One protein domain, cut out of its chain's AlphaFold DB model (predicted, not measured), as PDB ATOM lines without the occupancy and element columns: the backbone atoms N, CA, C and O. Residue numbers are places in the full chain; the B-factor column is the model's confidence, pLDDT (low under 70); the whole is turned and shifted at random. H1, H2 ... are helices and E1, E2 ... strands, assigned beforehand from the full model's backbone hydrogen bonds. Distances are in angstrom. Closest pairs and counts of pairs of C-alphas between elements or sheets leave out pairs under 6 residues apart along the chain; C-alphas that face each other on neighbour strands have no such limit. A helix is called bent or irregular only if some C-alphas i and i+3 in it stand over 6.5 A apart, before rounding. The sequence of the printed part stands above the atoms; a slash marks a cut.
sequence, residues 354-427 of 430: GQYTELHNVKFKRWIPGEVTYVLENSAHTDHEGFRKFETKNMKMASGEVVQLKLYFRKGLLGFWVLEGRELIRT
ATOM      1  N   GLY A 354     -49.007  46.204  19.244       69.88
ATOM      2  CA  GLY A 354     -49.391  44.823  18.950       69.88
ATOM      3  C   GLY A 354     -48.220  44.020  18.383       69.88
ATOM      4  O   GLY A 354     -47.623  44.409  17.379       69.88
ATOM      5  N   GLN A 355     -47.902  42.894  19.021       73.44
ATOM      6  CA  GLN A 355     -46.925  41.925  18.528       73.44
ATOM      7  C   GLN A 355     -47.648  40.663  18.080       73.44
ATOM      8  O   GLN A 355     -48.546  40.168  18.762       73.44
ATOM      9  N   TYR A 356     -47.253  40.163  16.918       81.19
ATOM     10  CA  TYR A 356     -47.774  38.934  16.352       81.19
ATOM     11  C   TYR A 356     -46.620  37.963  16.148       81.19
ATOM     12  O   TYR A 356     -45.555  38.345  15.665       81.19
ATOM     13  N   THR A 357     -46.822  36.711  16.535       82.12
ATOM     14  CA  THR A 357     -45.803  35.671  16.414       82.12
ATOM     15  C   THR A 357     -46.357  34.496  15.641       82.12
ATOM     16  O   THR A 357     -47.435  34.004  15.971       82.12
ATOM     17  N   GLU A 358     -45.599  34.029  14.655       82.38
ATOM     18  CA  GLU A 358     -45.918  32.825  13.891       82.38
ATOM     19  C   GLU A 358     -44.833  31.778  14.091       82.38
ATOM     20  O   GLU A 358     -43.655  32.109  14.229       82.38
ATOM     21  N   LEU A 359     -45.232  30.510  14.066       83.19
ATOM     22  CA  LEU A 359     -44.344  29.382  14.282       83.19
ATOM     23  C   LEU A 359     -44.432  28.445  13.078       83.19
ATOM     24  O   LEU A 359     -45.520  28.004  12.711       83.19
ATOM     25  N   HIS A 360     -43.294  28.185  12.438       83.81
ATOM     26  CA  HIS A 360     -43.230  27.481  11.157       83.81
ATOM     27  C   HIS A 360     -42.200  26.359  11.184       83.81
ATOM     28  O   HIS A 360     -41.104  26.537  11.708       83.81
ATOM     29  N   ASN A 361     -42.521  25.228  10.555       83.25
ATOM     30  CA  ASN A 361     -41.576  24.123  10.395       83.25
ATOM     31  C   ASN A 361     -40.506  24.463   9.352       83.25
ATOM     32  O   ASN A 361     -40.788  25.124   8.338       83.25
ATOM     33  N   VAL A 362     -39.281  23.998   9.595       83.56
ATOM     34  CA  VAL A 362     -38.125  24.281   8.739       83.56
ATOM     35  C   VAL A 362     -37.474  23.011   8.213       83.56
ATOM     36  O   VAL A 362     -37.290  22.040   8.935       83.56
ATOM     37  N   LYS A 363     -37.056  23.052   6.948       81.12
ATOM     38  CA  LYS A 363     -36.290  21.999   6.285       81.12
ATOM     39  C   LYS A 363     -34.859  22.436   6.056       81.12
ATOM     40  O   LYS A 363     -34.595  23.541   5.570       81.12
ATOM     41  N   PHE A 364     -33.928  21.538   6.342       76.62
ATOM     42  CA  PHE A 364     -32.526  21.720   5.995       76.62
ATOM     43  C   PHE A 364     -32.345  21.819   4.471       76.62
ATOM     44  O   PHE A 364     -32.857  20.982   3.721       76.62
ATOM     45  N   LYS A 365     -31.605  22.836   4.007       76.56
ATOM     46  CA  LYS A 365     -31.340  23.046   2.575       76.56
ATOM     47  C   LYS A 365     -29.879  22.831   2.190       76.56
ATOM     48  O   LYS A 365     -29.619  22.256   1.135       76.56
ATOM     49  N   ARG A 366     -28.929  23.366   2.967       74.94
ATOM     50  CA  ARG A 366     -27.498  23.353   2.618       74.94
ATOM     51  C   ARG A 366     -26.617  23.581   3.849       74.94
ATOM     52  O   ARG A 366     -26.958  24.402   4.696       74.94
ATOM     53  N   TRP A 367     -25.467  22.905   3.891       68.38
ATOM     54  CA  TRP A 367     -24.407  23.108   4.885       68.38
ATOM     55  C   TRP A 367     -23.089  23.459   4.192       68.38
ATOM     56  O   TRP A 367     -22.687  22.793   3.235       68.38
ATOM     57  N   ILE A 368     -22.437  24.512   4.674       69.50
ATOM     58  CA  ILE A 368     -21.056  24.896   4.368       69.50
ATOM     59  C   ILE A 368     -20.372  25.078   5.734       69.50
ATOM     60  O   ILE A 368     -21.032  25.553   6.660       69.50
ATOM     61  N   PRO A 369     -19.089  24.718   5.926       61.75
ATOM     62  CA  PRO A 369     -18.402  24.972   7.192       61.75
ATOM     63  C   PRO A 369     -18.565  26.439   7.640       61.75
ATOM     64  O   PRO A 369     -18.093  27.350   6.965       61.75
ATOM     65  N   GLY A 370     -19.272  26.662   8.756       63.56
ATOM     66  CA  GLY A 370     -19.578  27.993   9.303       63.56
ATOM     67  C   GLY A 370     -20.918  28.620   8.881       63.56
ATOM     68  O   GLY A 370     -21.269  29.673   9.411       63.56
ATOM     69  N   GLU A 371     -21.690  27.996   7.985       69.81
ATOM     70  CA  GLU A 371     -22.954  28.534   7.463       69.81
ATOM     71  C   GLU A 371     -23.980  27.418   7.174       69.81
ATOM     72  O   GLU A 371     -23.784  26.574   6.295       69.81
ATOM     73  N   VAL A 372     -25.105  27.423   7.900       73.19
ATOM     74  CA  VAL A 372     -26.231  26.497   7.675       73.19
ATOM     75  C   VAL A 372     -27.430  27.268   7.141       73.19
ATOM     76  O   VAL A 372     -27.789  28.307   7.697       73.19
ATOM     77  N   THR A 373     -28.051  26.761   6.072       78.88
ATOM     78  CA  THR A 373     -29.253  27.354   5.471       78.88
ATOM     79  C   THR A 373     -30.472  26.459   5.664       78.88
ATOM     80  O   THR A 373     -30.495  25.308   5.212       78.88
ATOM     81  N   TYR A 374     -31.524  27.035   6.236       81.69
ATOM     82  CA  TYR A 374     -32.828  26.399   6.431       81.69
ATOM     83  C   TYR A 374     -33.914  27.099   5.601       81.69
ATOM     84  O   TYR A 374     -33.768  28.276   5.247       81.69
ATOM     85  N   VAL A 375     -34.982  26.365   5.259       82.44
ATOM     86  CA  VAL A 375     -36.133  26.876   4.496       82.44
ATOM     87  C   VAL A 375     -37.470  26.487   5.112       82.44
ATOM     88  O   VAL A 375     -37.642  25.342   5.501       82.44
ATOM     89  N   LEU A 376     -38.437  27.410   5.148       84.50
ATOM     90  CA  LEU A 376     -39.807  27.134   5.614       84.50
ATOM     91  C   LEU A 376     -40.526  26.085   4.735       84.50
ATOM     92  O   LEU A 376     -40.544  26.224   3.506       84.50
ATOM     93  N   GLU A 377     -41.161  25.083   5.356       78.69
ATOM     94  CA  GLU A 377     -41.839  23.970   4.655       78.69
ATOM     95  C   GLU A 377     -43.253  24.305   4.145       78.69
ATOM     96  O   GLU A 377     -43.624  23.894   3.048       78.69
ATOM     97  N   ASN A 378     -44.034  25.098   4.886       69.75
ATOM     98  CA  ASN A 378     -45.499  25.162   4.735       69.75
ATOM     99  C   ASN A 378     -46.023  26.142   3.667       69.75
ATOM    100  O   ASN A 378     -47.135  26.649   3.790       69.75
ATOM    101  N   SER A 379     -45.232  26.482   2.645       68.50
ATOM    102  CA  SER A 379     -45.568  27.553   1.679       68.50
ATOM    103  C   SER A 379     -45.877  28.921   2.321       68.50
ATOM    104  O   SER A 379     -46.360  29.832   1.654       68.50
ATOM    105  N   ALA A 380     -45.568  29.100   3.606       67.06
ATOM    106  CA  ALA A 380     -45.693  30.378   4.281       67.06
ATOM    107  C   ALA A 380     -44.727  31.388   3.649       67.06
ATOM    108  O   ALA A 380     -43.564  31.067   3.375       67.06
ATOM    109  N   HIS A 381     -45.220  32.604   3.411       78.56
ATOM    110  CA  HIS A 381     -44.440  33.713   2.851       78.56
ATOM    111  C   HIS A 381     -43.780  33.376   1.498       78.56
ATOM    112  O   HIS A 381     -42.645  33.778   1.240       78.56
ATOM    113  N   THR A 382     -44.477  32.634   0.619       73.75
ATOM    114  CA  THR A 382     -43.998  32.226  -0.726       73.75
ATOM    115  C   THR A 382     -43.425  33.366  -1.557       73.75
ATOM    116  O   THR A 382     -42.428  33.156  -2.247       73.75
ATOM    117  N   ASP A 383     -44.013  34.555  -1.441       72.25
ATOM    118  CA  ASP A 383     -43.643  35.760  -2.190       72.25
ATOM    119  C   ASP A 383     -42.380  36.460  -1.646       72.25
ATOM    120  O   ASP A 383     -41.863  37.381  -2.278       72.25
ATOM    121  N   HIS A 384     -41.857  36.024  -0.491       75.19
ATOM    122  CA  HIS A 384     -40.743  36.660   0.215       75.19
ATOM    123  C   HIS A 384     -39.572  35.688   0.402       75.19
ATOM    124  O   HIS A 384     -39.392  35.063   1.449       75.19
ATOM    125  N   GLU A 385     -38.713  35.584  -0.613       72.25
ATOM    126  CA  GLU A 385     -37.561  34.672  -0.587       72.25
ATOM    127  C   GLU A 385     -36.616  34.925   0.608       72.25
ATOM    128  O   GLU A 385     -36.101  33.973   1.197       72.25
ATOM    129  N   GLY A 386     -36.452  36.189   1.019       71.69
ATOM    130  CA  GLY A 386     -35.662  36.578   2.195       71.69
ATOM    131  C   GLY A 386     -36.268  36.159   3.543       71.69
ATOM    132  O   GLY A 386     -35.551  36.069   4.541       71.69
ATOM    133  N   PHE A 387     -37.572  35.868   3.596       76.25
ATOM    134  CA  PHE A 387     -38.228  35.282   4.774       76.25
ATOM    135  C   PHE A 387     -38.138  33.760   4.762       76.25
ATOM    136  O   PHE A 387     -38.028  33.136   5.816       76.25
ATOM    137  N   ARG A 388     -38.109  33.162   3.568       75.44
ATOM    138  CA  ARG A 388     -38.013  31.712   3.406       75.44
ATOM    139  C   ARG A 388     -36.624  31.153   3.656       75.44
ATOM    140  O   ARG A 388     -36.553  29.962   3.903       75.44
ATOM    141  N   LYS A 389     -35.550  31.940   3.549       76.44
ATOM    142  CA  LYS A 389     -34.162  31.487   3.756       76.44
ATOM    143  C   LYS A 389     -33.524  32.213   4.935       76.44
ATOM    144  O   LYS A 389     -33.711  33.417   5.104       76.44
ATOM    145  N   PHE A 390     -32.761  31.484   5.738       76.56
ATOM    146  CA  PHE A 390     -32.036  32.040   6.881       76.56
ATOM    147  C   PHE A 390     -30.707  31.309   7.061       76.56
ATOM    148  O   PHE A 390     -30.652  30.082   6.965       76.56
ATOM    149  N   GLU A 391     -29.650  32.092   7.281       74.81
ATOM    150  CA  GLU A 391     -28.269  31.642   7.464       74.81
ATOM    151  C   GLU A 391     -27.877  31.745   8.941       74.81
ATOM    152  O   GLU A 391     -28.031  32.801   9.553       74.81
ATOM    153  N   THR A 392     -27.331  30.673   9.515       71.62
ATOM    154  CA  THR A 392     -26.896  30.641  10.924       71.62
ATOM    155  C   THR A 392     -25.374  30.762  11.048       71.62
ATOM    156  O   THR A 392     -24.704  29.879  11.590       71.62
ATOM    157  N   LYS A 393     -24.802  31.845  10.509       62.94
ATOM    158  CA  LYS A 393     -23.365  32.134  10.632       62.94
ATOM    159  C   LYS A 393     -23.011  32.303  12.117       62.94
ATOM    160  O   LYS A 393     -23.500  33.231  12.752       62.94
ATOM    161  N   ASN A 394     -22.179  31.409  12.661       56.00
ATOM    162  CA  ASN A 394     -21.669  31.369  14.052       56.00
ATOM    163  C   ASN A 394     -22.500  30.641  15.123       56.00
ATOM    164  O   ASN A 394     -22.105  30.648  16.290       56.00
ATOM    165  N   MET A 395     -23.593  29.959  14.780       61.00
ATOM    166  CA  MET A 395     -24.219  29.051  15.748       61.00
ATOM    167  C   MET A 395     -23.483  27.699  15.719       61.00
ATOM    168  O   MET A 395     -23.405  27.059  14.673       61.00
ATOM    169  N   LYS A 396     -22.921  27.256  16.856       55.22
ATOM    170  CA  LYS A 396     -22.403  25.881  17.012       55.22
ATOM    171  C   LYS A 396     -23.601  24.926  16.988       55.22
ATOM    172  O   LYS A 396     -24.271  24.793  18.007       55.22
ATOM    173  N   MET A 397     -23.928  24.353  15.830       60.78
ATOM    174  CA  MET A 397     -25.114  23.500  15.658       60.78
ATOM    175  C   MET A 397     -24.791  22.293  14.782       60.78
ATOM    176  O   MET A 397     -24.098  22.439  13.767       60.78
ATOM    177  N   ALA A 398     -25.308  21.122  15.155       56.06
ATOM    178  CA  ALA A 398     -25.283  19.936  14.302       56.06
ATOM    179  C   ALA A 398     -26.447  19.979  13.290       56.06
ATOM    180  O   ALA A 398     -27.464  20.644  13.505       56.06
ATOM    181  N   SER A 399     -26.308  19.303  12.144       56.78
ATOM    182  CA  SER A 399     -27.394  19.241  11.159       56.78
ATOM    183  C   SER A 399     -28.567  18.433  11.721       56.78
ATOM    184  O   SER A 399     -28.388  17.252  12.006       56.78
ATOM    185  N   GLY A 400     -29.754  19.037  11.818       61.16
ATOM    186  CA  GLY A 400     -30.989  18.332  12.192       61.16
ATOM    187  C   GLY A 400     -31.553  18.640  13.583       61.16
ATOM    188  O   GLY A 400     -32.650  18.187  13.872       61.16
ATOM    189  N   GLU A 401     -30.883  19.449  14.413       66.75
ATOM    190  CA  GLU A 401     -31.340  19.781  15.785       66.75
ATOM    191  C   GLU A 401     -32.502  20.798  15.849       66.75
ATOM    192  O   GLU A 401     -33.041  21.081  16.920       66.75
ATOM    193  N   VAL A 402     -32.870  21.412  14.721       67.06
ATOM    194  CA  VAL A 402     -33.865  22.491  14.657       67.06
ATOM    195  C   VAL A 402     -35.060  22.053  13.831       67.06
ATOM    196  O   VAL A 402     -34.912  21.736  12.650       67.06
ATOM    197  N   VAL A 403     -36.246  22.121  14.434       71.88
ATOM    198  CA  VAL A 403     -37.503  21.692  13.800       71.88
ATOM    199  C   VAL A 403     -38.406  22.883  13.474       71.88
ATOM    200  O   VAL A 403     -39.149  22.846  12.492       71.88
ATOM    201  N   GLN A 404     -38.320  23.975  14.245       80.50
ATOM    202  CA  GLN A 404     -39.243  25.106  14.135       80.50
ATOM    203  C   GLN A 404     -38.532  26.465  14.135       80.50
ATOM    204  O   GLN A 404     -37.482  26.654  14.744       80.50
ATOM    205  N   LEU A 405     -39.131  27.435  13.446       83.00
ATOM    206  CA  LEU A 405     -38.739  28.839  13.426       83.00
ATOM    207  C   LEU A 405     -39.901  29.695  13.917       83.00
ATOM    208  O   LEU A 405     -40.988  29.672  13.336       83.00
ATOM    209  N   LYS A 406     -39.642  30.495  14.946       83.81
ATOM    210  CA  LYS A 406     -40.557  31.513  15.444       83.81
ATOM    211  C   LYS A 406     -40.205  32.867  14.836       83.81
ATOM    212  O   LYS A 406     -39.069  33.334  14.931       83.81
ATOM    213  N   LEU A 407     -41.181  33.480  14.181       84.50
ATOM    214  CA  LEU A 407     -41.075  34.794  13.556       84.50
ATOM    215  C   LEU A 407     -41.818  35.816  14.411       84.50
ATOM    216  O   LEU A 407     -42.956  35.577  14.812       84.50
ATOM    217  N   TYR A 408     -41.174  36.951  14.663       85.00
ATOM    218  CA  TYR A 408     -41.745  38.073  15.399       85.00
ATOM    219  C   TYR A 408     -42.103  39.180  14.416       85.00
ATOM    220  O   TYR A 408     -41.249  39.631  13.648       85.00
ATOM    221  N   PHE A 409     -43.354  39.622  14.449       86.38
ATOM    222  CA  PHE A 409     -43.865  40.683  13.597       86.38
ATOM    223  C   PHE A 409     -44.442  41.817  14.426       86.38
ATOM    224  O   PHE A 409     -45.145  41.609  15.420       86.38
ATOM    225  N   ARG A 410     -44.225  43.027  13.925       87.62
ATOM    226  CA  ARG A 410     -44.884  44.239  14.405       87.62
ATOM    227  C   ARG A 410     -45.707  44.858  13.289       87.62
ATOM    228  O   ARG A 410     -45.350  44.749  12.114       87.62
ATOM    229  N   LYS A 411     -46.798  45.530  13.638       87.75
ATOM    230  CA  LYS A 411     -47.636  46.217  12.654       87.75
ATOM    231  C   LYS A 411     -47.154  47.652  12.458       87.75
ATOM    232  O   LYS A 411     -47.020  48.399  13.426       87.75
ATOM    233  N   GLY A 412     -46.880  48.033  11.215       85.38
ATOM    234  CA  GLY A 412     -46.526  49.403  10.858       85.38
ATOM    235  C   GLY A 412     -47.743  50.317  10.695       85.38
ATOM    236  O   GLY A 412     -48.888  49.858  10.669       85.38
ATOM    237  N   LEU A 413     -47.493  51.620  10.554       86.12
ATOM    238  CA  LEU A 413     -48.519  52.664  10.429       86.12
ATOM    239  C   LEU A 413     -49.479  52.453   9.251       86.12
ATOM    240  O   LEU A 413     -50.670  52.731   9.373       86.12
ATOM    241  N   LEU A 414     -48.984  51.944   8.120       83.50
ATOM    242  CA  LEU A 414     -49.815  51.653   6.945       83.50
ATOM    243  C   LEU A 414     -50.534  50.301   7.062       83.50
ATOM    244  O   LEU A 414     -51.192  49.855   6.126       83.50
ATOM    245  N   GLY A 415     -50.408  49.638   8.211       82.44
ATOM    246  CA  GLY A 415     -51.012  48.347   8.493       82.44
ATOM    247  C   GLY A 415     -50.226  47.154   7.956       82.44
ATOM    248  O   GLY A 415     -50.668  46.026   8.177       82.44
ATOM    249  N   PHE A 416     -49.078  47.370   7.303       86.69
ATOM    250  CA  PHE A 416     -48.230  46.279   6.832       86.69
ATOM    251  C   PHE A 416     -47.354  45.739   7.961       86.69
ATOM    252  O   PHE A 416     -46.780  46.501   8.745       86.69
ATOM    253  N   TRP A 417     -47.234  44.417   8.021       85.31
ATOM    254  CA  TRP A 417     -46.407  43.738   9.011       85.31
ATOM    255  C   TRP A 417     -44.931  43.874   8.662       85.31
ATOM    256  O   TRP A 417     -44.543  43.705   7.510       85.31
ATOM    257  N   VAL A 418     -44.110  44.164   9.661       85.69
ATOM    258  CA  VAL A 418     -42.656  44.264   9.547       85.69
ATOM    259  C   VAL A 418     -42.050  43.168  10.403       85.69
ATOM    260  O   VAL A 418     -42.461  42.970  11.549       85.69
ATOM    261  N   LEU A 419     -41.083  42.453   9.842       84.19
ATOM    262  CA  LEU A 419     -40.343  41.436  10.571       84.19
ATOM    263  C   LEU A 419     -39.425  42.104  11.607       84.19
ATOM    264  O   LEU A 419     -38.549  42.887  11.252       84.19
ATOM    265  N   GLU A 420     -39.617  41.771  12.878       83.12
ATOM    266  CA  GLU A 420     -38.864  42.319  14.009       83.12
ATOM    267  C   GLU A 420     -37.738  41.383  14.460       83.12
ATOM    268  O   GLU A 420     -36.663  41.834  14.849       83.12
ATOM    269  N   GLY A 421     -37.951  40.071  14.361       80.69
ATOM    270  CA  GLY A 421     -36.981  39.087  14.823       80.69
ATOM    271  C   GLY A 421     -37.303  37.675  14.362       80.69
ATOM    272  O   GLY A 421     -38.397  37.383  13.873       80.69
ATOM    273  N   ARG A 422     -36.321  36.790  14.514       84.81
ATOM    274  CA  ARG A 422     -36.422  35.367  14.188       84.81
ATOM    275  C   ARG A 422     -35.708  34.561  15.263       84.81
ATOM    276  O   ARG A 422     -34.609  34.935  15.663       84.81
ATOM    277  N   GLU A 423     -36.299  33.453  15.681       82.62
ATOM    278  CA  GLU A 423     -35.733  32.558  16.689       82.62
ATOM    279  C   GLU A 423     -35.913  31.103  16.252       82.62
ATOM    280  O   GLU A 423     -37.011  30.688  15.886       82.62
ATOM    281  N   LEU A 424     -34.822  30.336  16.246       78.94
ATOM    282  CA  LEU A 424     -34.845  28.909  15.926       78.94
ATOM    283  C   LEU A 424     -35.126  28.117  17.202       78.94
ATOM    284  O   LEU A 424     -34.401  28.258  18.186       78.94
ATOM    285  N   ILE A 425     -36.146  27.268  17.158       80.50
ATOM    286  CA  ILE A 425     -36.564  26.420  18.272       80.50
ATOM    287  C   ILE A 425     -36.012  25.013  18.038       80.50
ATOM    288  O   ILE A 425     -36.244  24.394  16.992       80.50
ATOM    289  N   ARG A 426     -35.251  24.532  19.022       75.44
ATOM    290  CA  ARG A 426     -34.679  23.184  19.044       75.44
ATOM    291  C   ARG A 426     -35.703  22.192  19.576       75.44
ATOM    292  O   ARG A 426     -36.494  22.537  20.451       75.44
ATOM    293  N   THR A 427     -35.653  20.967  19.079       64.69
ATOM    294  CA  THR A 427     -36.206  19.828  19.814       64.69
ATOM    295  C   THR A 427     -35.256  19.522  20.966       64.69
ATOM    296  O   THR A 427     -34.112  19.144  20.728       64.69
TER     297      THR A 427
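Overview. This is residues 354 to 427 of the 430 residues of an uncharacterized protein of Flavobacteriales bacterium (UniProt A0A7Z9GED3). One antiparallel sheet of five strands is strongly twisted and curled like part of a barrel, with the long, bent strand E1 as its middle strand. E1 joins two hairpins that sit staggered along it: its first part pairs with E4 of the hairpin E4 and E5, its second part with E2, its own hairpin partner, and the turns of the two hairpins make the two ends of the longest axis. Short E3 edges the sheet beside E2, and the one small helix, H1, lies just before E3, beside the strands. The printed part has 74 residues, with E1, E2, H1, E3, E4 and E5 along the chain, the sheet order E3, E2, E1, E4, E5, and the class mostly strand. It is only just compact, close to loose, with a radius of gyration of the C-alphas of 13.1 A, and elongated, spanning 41 by 21 by 19 A.

Arrangement. E1, residues 354 to 368, bends by 73 degrees at residue 365. Over its residues 362 to 368 it pairs with E2, residues 371 to 376, antiparallel at 126 degrees; N 363 and O 375 are 2.8 A apart, within hydrogen-bond range. E1 and E2 form a hairpin with a tight link. H1, residues 385 to 388, is on the sheet at a height over the sheet of 7.3 A, over none of the strands. The closest C-alphas of E2 and H1 are those of Val 375 and Arg 388, 5.3 A apart. H1 is too short for an O i to N i+4 pair; its one O i to N i+3 pair is within range. E3, residues 389 to 391, is an edge strand, antiparallel to E2 at 156 degrees, with N 374 and O 390 3.3 A apart. E4, residues 402 to 412, pairs with residues 355 to 361 of E1, antiparallel at 139 degrees, with N 405 and O 360 2.8 A apart. E5, residues 417 to 426, is the other edge strand and forms a hairpin with E4, antiparallel at 161 degrees, with N 406 and O 423 2.8 A apart. E5 bends by 61 degrees at residue 420. E3 and E5 are apart.

Along the chain. E1 begins with C-alpha 354 at (-49.391, 44.823, 18.950) and is 37.6 A long. E2 measures 17.0 A, H1 5.0 A and E3 7.0 A. E4 begins with C-alpha 402 at (-33.865, 22.491, 14.657) and is 30.0 A long. E5, 25.7 A long, ends with C-alpha 426 at (-34.679, 23.184, 19.044).

Size, cuts and confidence. The C-alphas farthest apart are those of Pro 369 and Leu 414, 41.2 A. The printed part has no cut, and no link is long. Mean pLDDT of the printed part is 75.8; residues 354, 367 to 371, 378 to 380, 393 to 402 and 427 are under 70.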